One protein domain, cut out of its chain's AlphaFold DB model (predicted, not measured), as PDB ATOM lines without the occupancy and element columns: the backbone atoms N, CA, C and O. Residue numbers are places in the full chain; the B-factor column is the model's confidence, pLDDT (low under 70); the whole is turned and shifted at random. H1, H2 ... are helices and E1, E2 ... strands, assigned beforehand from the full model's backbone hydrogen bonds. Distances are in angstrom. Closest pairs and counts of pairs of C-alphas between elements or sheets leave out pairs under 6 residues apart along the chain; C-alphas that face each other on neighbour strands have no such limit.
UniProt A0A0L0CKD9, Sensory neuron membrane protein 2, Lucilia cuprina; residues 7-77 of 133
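What this domain is: This is residues 7 to 77 of the 133 residues of the protein "Sensory neuron membrane protein 2" of Lucilia cuprina (UniProt A0A0L0CKD9). A long hairpin of two antiparallel strands, E2 and E3, makes the length of a rod, with short E1 beside E2 near one end and the loop of residues 49 to 62 at the other. Two short helices, H1 and H2, only graze this sheet. The printed part has 71 residues, with H1, H2, E1, E2, E3 along the chain, class mixed; the sheet E1 E2 E3 is a meander, each strand the antiparallel neighbour of the one before. It is extended, with a radius of gyration of the C-alphas of 18.3 A and spans of 60 by 20 by 18 A.

Where its parts are: H1, residues 7 to 10, begins at C-alpha 7 (27.797, -1.996, 27.993). H2 is residues 19 to 22 and E1 residues 25 to 28. E2, residues 35 to 48, is 37.5 A long. E3, residues 63 to 75, 35.5 A long, ends at C-alpha 75 (16.139, 24.934, 46.855).

How they stand to each other: H1 grazes the sheet with residues 7 to 9, H2 with 21 to 22; both are too short for an O i to N i+4 pair. Hairpin E1 and E2 has N 27 and O 37 at 2.8 A; hairpin E2 and E3 has N 42 and O 70 at 2.9 A.

The domain as a whole: The printed part has no cut. The link E2 to E3 is long. No printed residue is under 70 in pLDDT.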
ATOM      1  N   GLU A   7      28.546  -1.428  29.115       81.56
ATOM      2  CA  GLU A   7      27.797  -1.996  27.993       81.56
ATOM      3  C   GLU A   7      26.670  -1.058  27.527       81.56
ATOM      4  O   GLU A   7      26.566  -0.738  26.341       81.56
ATOM      5  N   TYR A   8      25.897  -0.504  28.465       78.62
ATOM      6  CA  TYR A   8      24.794   0.406  28.140       78.62
ATOM      7  C   TYR A   8      25.276   1.766  27.626       78.62
ATOM      8  O   TYR A   8      24.652   2.356  26.745       78.62
ATOM      9  N   THR A   9      26.412   2.253  28.129       79.19
ATOM     10  CA  THR A   9      26.963   3.557  27.729       79.19
ATOM     11  C   THR A   9      27.593   3.518  26.334       79.19
ATOM     12  O   THR A   9      27.514   4.502  25.605       79.19
ATOM     13  N   LYS A  10      28.194   2.387  25.935       80.81
ATOM     14  CA  LYS A  10      28.853   2.232  24.624       80.81
ATOM     15  C   LYS A  10      27.881   2.007  23.469       80.81
ATOM     16  O   LYS A  10      28.205   2.341  22.334       80.81
ATOM     17  N   THR A  11      26.704   1.454  23.754       78.88
ATOM     18  CA  THR A  11      25.711   1.117  22.721       78.88
ATOM     19  C   THR A  11      25.010   2.364  22.162       78.88
ATOM     20  O   THR A  11      24.414   2.318  21.089       78.88
ATOM     21  N   ILE A  12      25.104   3.507  22.852       78.50
ATOM     22  CA  ILE A  12      24.428   4.751  22.467       78.50
ATOM     23  C   ILE A  12      25.454   5.847  22.193       78.50
ATOM     24  O   ILE A  12      26.183   6.288  23.081       78.50
ATOM     25  N   ARG A  13      25.460   6.353  20.959       77.25
ATOM     26  CA  ARG A  13      26.265   7.517  20.576       77.25
ATOM     27  C   ARG A  13      25.592   8.802  21.074       77.25
ATOM     28  O   ARG A  13      24.409   9.004  20.832       77.25
ATOM     29  N   GLY A  14      26.351   9.675  21.743       79.88
ATOM     30  CA  GLY A  14      25.873  10.984  22.227       79.88
ATOM     31  C   GLY A  14      25.667  11.094  23.742       79.88
ATOM     32  O   GLY A  14      25.410  12.188  24.238       79.88
ATOM     33  N   LEU A  15      25.830  10.005  24.504       78.31
ATOM     34  CA  LEU A  15      25.865  10.074  25.968       78.31
ATOM     35  C   LEU A  15      27.187  10.696  26.443       78.31
ATOM     36  O   LEU A  15      28.251  10.122  26.226       78.31
ATOM     37  N   ASN A  16      27.113  11.821  27.158       82.62
ATOM     38  CA  ASN A  16      28.257  12.428  27.845       82.62
ATOM     39  C   ASN A  16      27.985  12.519  29.362       82.62
ATOM     40  O   ASN A  16      27.518  13.556  29.844       82.62
ATOM     41  N   PRO A  17      28.171  11.424  30.125       77.00
ATOM     42  CA  PRO A  17      27.877  11.404  31.553       77.00
ATOM     43  C   PRO A  17      28.891  12.244  32.342       77.00
ATOM     44  O   PRO A  17      29.974  11.786  32.682       77.00
ATOM     45  N   ASP A  18      28.509  13.474  32.673       80.81
ATOM     46  CA  ASP A  18      29.229  14.335  33.617       80.81
ATOM     47  C   ASP A  18      28.698  14.138  35.048       80.81
ATOM     48  O   ASP A  18      27.503  14.317  35.299       80.81
ATOM     49  N   ALA A  19      29.575  13.779  35.990       78.38
ATOM     50  CA  ALA A  19      29.211  13.606  37.395       78.38
ATOM     51  C   ALA A  19      28.686  14.908  38.019       78.38
ATOM     52  O   ALA A  19      27.698  14.876  38.746       78.38
ATOM     53  N   LYS A  20      29.262  16.067  37.675       77.94
ATOM     54  CA  LYS A  20      28.828  17.357  38.236       77.94
ATOM     55  C   LYS A  20      27.412  17.729  37.804       77.94
ATOM     56  O   LYS A  20      26.696  18.383  38.553       77.94
ATOM     57  N   LYS A  21      27.011  17.320  36.597       74.62
ATOM     58  CA  LYS A  21      25.711  17.678  36.011       74.62
ATOM     59  C   LYS A  21      24.635  16.622  36.222       74.62
ATOM     60  O   LYS A  21      23.464  16.964  36.210       74.62
ATOM     61  N   HIS A  22      25.000  15.353  36.392       79.69
ATOM     62  CA  HIS A  22      24.031  14.250  36.400       79.69
ATOM     63  C   HIS A  22      23.942  13.503  37.731       79.69
ATOM     64  O   HIS A  22      23.176  12.545  37.838       79.69
ATOM     65  N   GLN A  23      24.709  13.904  38.745       81.00
ATOM     66  CA  GLN A  23      24.610  13.309  40.071       81.00
ATOM     67  C   GLN A  23      23.334  13.774  40.779       81.00
ATOM     68  O   GLN A  23      22.924  14.932  40.662       81.00
ATOM     69  N   THR A  24      22.710  12.846  41.505       84.38
ATOM     70  CA  THR A  24      21.652  13.161  42.466       84.38
ATOM     71  C   THR A  24      22.302  13.507  43.800       84.38
ATOM     72  O   THR A  24      23.135  12.738  44.287       84.38
ATOM     73  N   PHE A  25      21.937  14.644  44.382       85.62
ATOM     74  CA  PHE A  25      22.470  15.109  45.661       85.62
ATOM     75  C   PHE A  25      21.357  15.686  46.534       85.62
ATOM     76  O   PHE A  25      20.351  16.185  46.027       85.62
ATOM     77  N   VAL A  26      21.540  15.596  47.849       85.88
ATOM     78  CA  VAL A  26      20.661  16.204  48.849       85.88
ATOM     79  C   VAL A  26      21.545  16.749  49.961       85.88
ATOM     80  O   VAL A  26      22.218  15.984  50.650       85.88
ATOM     81  N   ASP A  27      21.520  18.061  50.137       85.25
ATOM     82  CA  ASP A  27      22.233  18.759  51.194       85.25
ATOM     83  C   ASP A  27      21.327  18.888  52.412       85.25
ATOM     84  O   ASP A  27      20.288  19.553  52.387       85.25
ATOM     85  N   VAL A  28      21.724  18.227  53.498       85.19
ATOM     86  CA  VAL A  28      20.918  18.097  54.714       85.19
ATOM     87  C   VAL A  28      21.560  18.850  55.870       85.19
ATOM     88  O   VAL A  28      22.771  18.809  56.092       85.19
ATOM     89  N   GLN A  29      20.731  19.522  56.664       82.88
ATOM     90  CA  GLN A  29      21.186  20.193  57.868       82.88
ATOM     91  C   GLN A  29      21.445  19.209  59.020       82.88
ATOM     92  O   GLN A  29      20.519  18.614  59.564       82.88
ATOM     93  N   HIS A  30      22.701  19.128  59.468       82.06
ATOM     94  CA  HIS A  30      23.189  18.184  60.488       82.06
ATOM     95  C   HIS A  30      22.385  18.114  61.800       82.06
ATOM     96  O   HIS A  30      22.272  17.045  62.383       82.06
ATOM     97  N   LEU A  31      21.853  19.238  62.295       79.56
ATOM     98  CA  LEU A  31      21.153  19.274  63.589       79.56
ATOM     99  C   LEU A  31      19.675  18.881  63.496       79.56
ATOM    100  O   LEU A  31      19.109  18.419  64.479       79.56
ATOM    101  N   THR A  32      19.033  19.134  62.357       80.50
ATOM    102  CA  THR A  32      17.569  19.075  62.222       80.50
ATOM    103  C   THR A  32      17.111  18.044  61.196       80.50
ATOM    104  O   THR A  32      15.928  17.727  61.157       80.50
ATOM    105  N   GLY A  33      18.015  17.532  60.354       82.38
ATOM    106  CA  GLY A  33      17.695  16.595  59.276       82.38
ATOM    107  C   GLY A  33      16.926  17.222  58.109       82.38
ATOM    108  O   GLY A  33      16.502  16.509  57.205       82.38
ATOM    109  N   VAL A  34      16.731  18.545  58.112       83.62
ATOM    110  CA  VAL A  34      15.963  19.241  57.072       83.62
ATOM    111  C   VAL A  34      16.820  19.381  55.806       83.62
ATOM    112  O   VAL A  34      17.952  19.869  55.911       83.62
ATOM    113  N   PRO A  35      16.320  18.983  54.620       82.38
ATOM    114  CA  PRO A  35      17.007  19.228  53.357       82.38
ATOM    115  C   PRO A  35      16.970  20.727  53.033       82.38
ATOM    116  O   PRO A  35      15.908  21.344  53.065       82.38
ATOM    117  N   LEU A  36      18.130  21.319  52.756       82.69
ATOM    118  CA  LEU A  36      18.277  22.734  52.389       82.69
ATOM    119  C   LEU A  36      18.261  22.917  50.872       82.69
ATOM    120  O   LEU A  36      17.641  23.843  50.350       82.69
ATOM    121  N   GLN A  37      18.939  22.008  50.181       84.00
ATOM    122  CA  GLN A  37      19.007  21.953  48.735       84.00
ATOM    123  C   GLN A  37      19.025  20.488  48.314       84.00
ATOM    124  O   GLN A  37      19.550  19.630  49.019       84.00
ATOM    125  N   GLY A  38      18.441  20.180  47.172       84.88
ATOM    126  CA  GLY A  38      18.513  18.852  46.595       84.88
ATOM    127  C   GLY A  38      18.291  18.924  45.102       84.88
ATOM    128  O   GLY A  38      17.466  19.697  44.626       84.88
ATOM    129  N   GLY A  39      19.031  18.116  44.362       85.62
ATOM    130  CA  GLY A  39      18.833  17.922  42.936       85.62
ATOM    131  C   GLY A  39      18.695  16.437  42.675       85.62
ATOM    132  O   GLY A  39      19.670  15.697  42.809       85.62
ATOM    133  N   LYS A  40      17.496  15.992  42.308       83.25
ATOM    134  CA  LYS A  40      17.228  14.622  41.884       83.25
ATOM    135  C   LYS A  40      17.126  14.584  40.369       83.25
ATOM    136  O   LYS A  40      16.333  15.302  39.770       83.25
ATOM    137  N   ARG A  41      17.919  13.718  39.744       84.06
ATOM    138  CA  ARG A  41      17.925  13.549  38.287       84.06
ATOM    139  C   ARG A  41      17.598  12.112  37.944       84.06
ATOM    140  O   ARG A  41      18.275  11.190  38.397       84.06
ATOM    141  N   VAL A  42      16.550  11.927  37.152       86.88
ATOM    142  CA  VAL A  42      16.054  10.608  36.755       86.88
ATOM    143  C   VAL A  42      16.053  10.518  35.237       86.88
ATOM    144  O   VAL A  42      15.538  11.395  34.549       86.88
ATOM    145  N   GLN A  43      16.636   9.442  34.713       87.38
ATOM    146  CA  GLN A  43      16.646   9.139  33.286       87.38
ATOM    147  C   GLN A  43      15.683   7.976  33.025       87.38
ATOM    148  O   GLN A  43      15.898   6.873  33.531       87.38
ATOM    149  N   PHE A  44      14.639   8.211  32.233       89.38
ATOM    150  CA  PHE A  44      13.709   7.170  31.806       89.38
ATOM    151  C   PHE A  44      14.220   6.524  30.524       89.38
ATOM    152  O   PHE A  44      14.480   7.203  29.527       89.38
ATOM    153  N   ASN A  45      14.348   5.200  30.554       89.62
ATOM    154  CA  ASN A  45      14.841   4.422  29.430       89.62
ATOM    155  C   ASN A  45      13.797   3.412  28.963       89.62
ATOM    156  O   ASN A  45      13.063   2.848  29.771       89.62
ATOM    157  N   MET A  46      13.781   3.152  27.663       88.50
ATOM    158  CA  MET A  46      12.956   2.143  27.017       88.50
ATOM    159  C   MET A  46      13.843   1.023  26.489       88.50
ATOM    160  O   MET A  46      14.857   1.271  25.839       88.50
ATOM    161  N   PHE A  47      13.465  -0.223  26.752       88.56
ATOM    162  CA  PHE A  47      14.176  -1.371  26.209       88.56
ATOM    163  C   PHE A  47      13.675  -1.664  24.794       88.56
ATOM    164  O   PHE A  47      12.539  -2.101  24.611       88.56
ATOM    165  N   LEU A  48      14.515  -1.403  23.795       87.00
ATOM    166  CA  LEU A  48      14.238  -1.745  22.406       87.00
ATOM    167  C   LEU A  48      14.829  -3.116  22.103       87.00
ATOM    168  O   LEU A  48      15.982  -3.386  22.432       87.00
ATOM    169  N   LYS A  49      14.040  -3.972  21.457       87.31
ATOM    170  CA  LYS A  49      14.443  -5.317  21.047       87.31
ATOM    171  C   LYS A  49      13.937  -5.590  19.636       87.31
ATOM    172  O   LYS A  49      12.809  -5.223  19.312       87.31
ATOM    173  N   SER A  50      14.752  -6.270  18.833       85.69
ATOM    174  CA  SER A  50      14.307  -6.780  17.536       85.69
ATOM    175  C   SER A  50      13.354  -7.960  17.714       85.69
ATOM    176  O   SER A  50      13.604  -8.883  18.496       85.69
ATOM    177  N   ILE A  51      12.233  -7.908  16.999       84.88
ATOM    178  CA  ILE A  51      11.238  -8.973  16.943       84.88
ATOM    179  C   ILE A  51      11.109  -9.380  15.476       84.88
ATOM    180  O   ILE A  51      10.530  -8.645  14.684       84.88
ATOM    181  N   ASN A  52      11.578 -10.586  15.139       80.12
ATOM    182  CA  ASN A  52      11.614 -11.143  13.773       80.12
ATOM    183  C   ASN A  52      10.241 -11.247  13.072       80.12
ATOM    184  O   ASN A  52      10.156 -11.671  11.930       80.12
ATOM    185  N   ARG A  53       9.138 -10.950  13.769       81.75
ATOM    186  CA  ARG A  53       7.771 -10.963  13.218       81.75
ATOM    187  C   ARG A  53       7.217  -9.566  12.932       81.75
ATOM    188  O   ARG A  53       6.103  -9.458  12.435       81.75
ATOM    189  N   ILE A  54       7.956  -8.511  13.273       83.31
ATOM    190  CA  ILE A  54       7.555  -7.118  13.081       83.31
ATOM    191  C   ILE A  54       8.653  -6.434  12.261       83.31
ATOM    192  O   ILE A  54       9.715  -6.097  12.788       83.31
ATOM    193  N   THR A  55       8.370  -6.187  10.982       80.25
ATOM    194  CA  THR A  55       9.292  -5.594   9.992       80.25
ATOM    195  C   THR A  55       9.860  -4.235  10.410       80.25
ATOM    196  O   THR A  55      10.987  -3.901  10.065       80.25
ATOM    197  N   ILE A  56       9.124  -3.452  11.211       79.44
ATOM    198  CA  ILE A  56       9.594  -2.150  11.729       79.44
ATOM    199  C   ILE A  56      10.722  -2.323  12.760       79.44
ATOM    200  O   ILE A  56      11.633  -1.502  12.831       79.44
ATOM    201  N   THR A  57      10.676  -3.388  13.564       82.56
ATOM    202  CA  THR A  57      11.667  -3.650  14.622       82.56
ATOM    203  C   THR A  57      12.789  -4.590  14.190       82.56
ATOM    204  O   THR A  57      13.748  -4.752  14.936       82.56
ATOM    205  N   GLU A  58      12.698  -5.198  13.006       78.75
ATOM    206  CA  GLU A  58      13.645  -6.212  12.522       78.75
ATOM    207  C   GLU A  58      15.091  -5.700  12.472       78.75
ATOM    208  O   GLU A  58      16.001  -6.379  12.942       78.75
ATOM    209  N   ASN A  59      15.281  -4.461  12.005       81.00
ATOM    210  CA  ASN A  59      16.589  -3.800  11.910       81.00
ATOM    211  C   ASN A  59      17.007  -3.040  13.182       81.00
ATOM    212  O   ASN A  59      18.030  -2.352  13.179       81.00
ATOM    213  N   LEU A  60      16.241  -3.120  14.276       81.81
ATOM    214  CA  LEU A  60      16.620  -2.452  15.521       81.81
ATOM    215  C   LEU A  60      17.670  -3.267  16.274       81.81
ATOM    216  O   LEU A  60      17.502  -4.451  16.553       81.81
ATOM    217  N   THR A  61      18.747  -2.604  16.684       81.62
ATOM    218  CA  THR A  61      19.691  -3.199  17.635       81.62
ATOM    219  C   THR A  61      19.033  -3.274  19.010       81.62
ATOM    220  O   THR A  61      18.356  -2.335  19.427       81.62
ATOM    221  N   THR A  62      19.225  -4.386  19.725       83.94
ATOM    222  CA  THR A  62      18.700  -4.520  21.090       83.94
ATOM    223  C   THR A  62      19.476  -3.583  22.014       83.94
ATOM    224  O   THR A  62      20.664  -3.794  22.244       83.94
ATOM    225  N   VAL A  63      18.830  -2.522  22.502       86.31
ATOM    226  CA  VAL A  63      19.473  -1.451  23.278       86.31
ATOM    227  C   VAL A  63      18.503  -0.828  24.277       86.31
ATOM    228  O   VAL A  63      17.297  -0.744  24.052       86.31
ATOM    229  N   LEU A  64      19.046  -0.348  25.394       86.94
ATOM    230  CA  LEU A  64      18.316   0.442  26.377       86.94
ATOM    231  C   LEU A  64      18.304   1.923  25.958       86.94
ATOM    232  O   LEU A  64      19.193   2.676  26.338       86.94
ATOM    233  N   MET A  65      17.321   2.344  25.164       87.81
ATOM    234  CA  MET A  65      17.257   3.694  24.602       87.81
ATOM    235  C   MET A  65      16.784   4.738  25.633       87.81
ATOM    236  O   MET A  65      15.725   4.553  26.235       87.81
ATOM    237  N   PRO A  66      17.507   5.855  25.834       87.75
ATOM    238  CA  PRO A  66      17.035   6.964  26.653       87.75
ATOM    239  C   PRO A  66      15.858   7.658  25.972       87.75
ATOM    240  O   PRO A  66      15.977   8.081  24.825       87.75
ATOM    241  N   ALA A  67      14.741   7.791  26.682       88.44
ATOM    242  CA  ALA A  67      13.576   8.518  26.189       88.44
ATOM    243  C   ALA A  67      13.604   9.969  26.680       88.44
ATOM    244  O   ALA A  67      13.662  10.899  25.881       88.44
ATOM    245  N   ILE A  68      13.606  10.159  28.002       90.12
ATOM    246  CA  ILE A  68      13.554  11.481  28.636       90.12
ATOM    247  C   ILE A  68      14.424  11.525  29.893       90.12
ATOM    248  O   ILE A  68      14.646  10.512  30.561       90.12
ATOM    249  N   TRP A  69      14.893  12.722  30.231       87.19
ATOM    250  CA  TRP A  69      15.543  13.024  31.499       87.19
ATOM    251  C   TRP A  69      14.711  14.074  32.231       87.19
ATOM    252  O   TRP A  69      14.235  15.030  31.622       87.19
ATOM    253  N   VAL A  70      14.504  13.864  33.525       88.12
ATOM    254  CA  VAL A  70      13.749  14.773  34.386       88.12
ATOM    255  C   VAL A  70      14.657  15.199  35.527       88.12
ATOM    256  O   VAL A  70      15.273  14.360  36.191       88.12
ATOM    257  N   GLU A  71      14.739  16.508  35.731       86.69
ATOM    258  CA  GLU A  71      15.406  17.119  36.872       86.69
ATOM    259  C   GLU A  71      14.354  17.694  37.816       86.69
ATOM    260  O   GLU A  71      13.525  18.512  37.425       86.69
ATOM    261  N   GLU A  72      14.398  17.243  39.064       81.75
ATOM    262  CA  GLU A  72      13.599  17.757  40.163       81.75
ATOM    263  C   GLU A  72      14.561  18.392  41.170       81.75
ATOM    264  O   GLU A  72      15.322  17.704  41.854       81.75
ATOM    265  N   GLY A  73      14.574  19.722  41.201       83.62
ATOM    266  CA  GLY A  73      15.376  20.510  42.126       83.62
ATOM    267  C   GLY A  73      14.511  21.090  43.236       83.62
ATOM    268  O   GLY A  73      13.448  21.649  42.966       83.62
ATOM    269  N   ILE A  74      14.983  20.991  44.474       80.88
ATOM    270  CA  ILE A  74      14.462  21.754  45.605       80.88
ATOM    271  C   ILE A  74      15.566  22.678  46.105       80.88
ATOM    272  O   ILE A  74      16.688  22.253  46.370       80.88
ATOM    273  N   GLU A  75      15.250  23.956  46.243       81.00
ATOM    274  CA  GLU A  75      16.139  24.934  46.855       81.00
ATOM    275  C   GLU A  75      15.300  25.786  47.797       81.00
ATOM    276  O   GLU A  75      14.309  26.402  47.391       81.00
ATOM    277  N   LEU A  76      15.640  25.771  49.087       78.12
ATOM    278  CA  LEU A  76      14.951  26.624  50.043       78.12
ATOM    279  C   LEU A  76      15.357  28.080  49.802       78.12
ATOM    280  O   LEU A  76      16.534  28.426  49.870       78.12
ATOM    281  N   ASN A  77      14.363  28.950  49.610       80.19
ATOM    282  CA  ASN A  77      14.587  30.391  49.508       80.19
ATOM    283  C   ASN A  77      15.318  30.922  50.760       80.19
ATOM    284  O   ASN A  77      15.016  30.509  51.886       80.19
TER     285      ASN A  77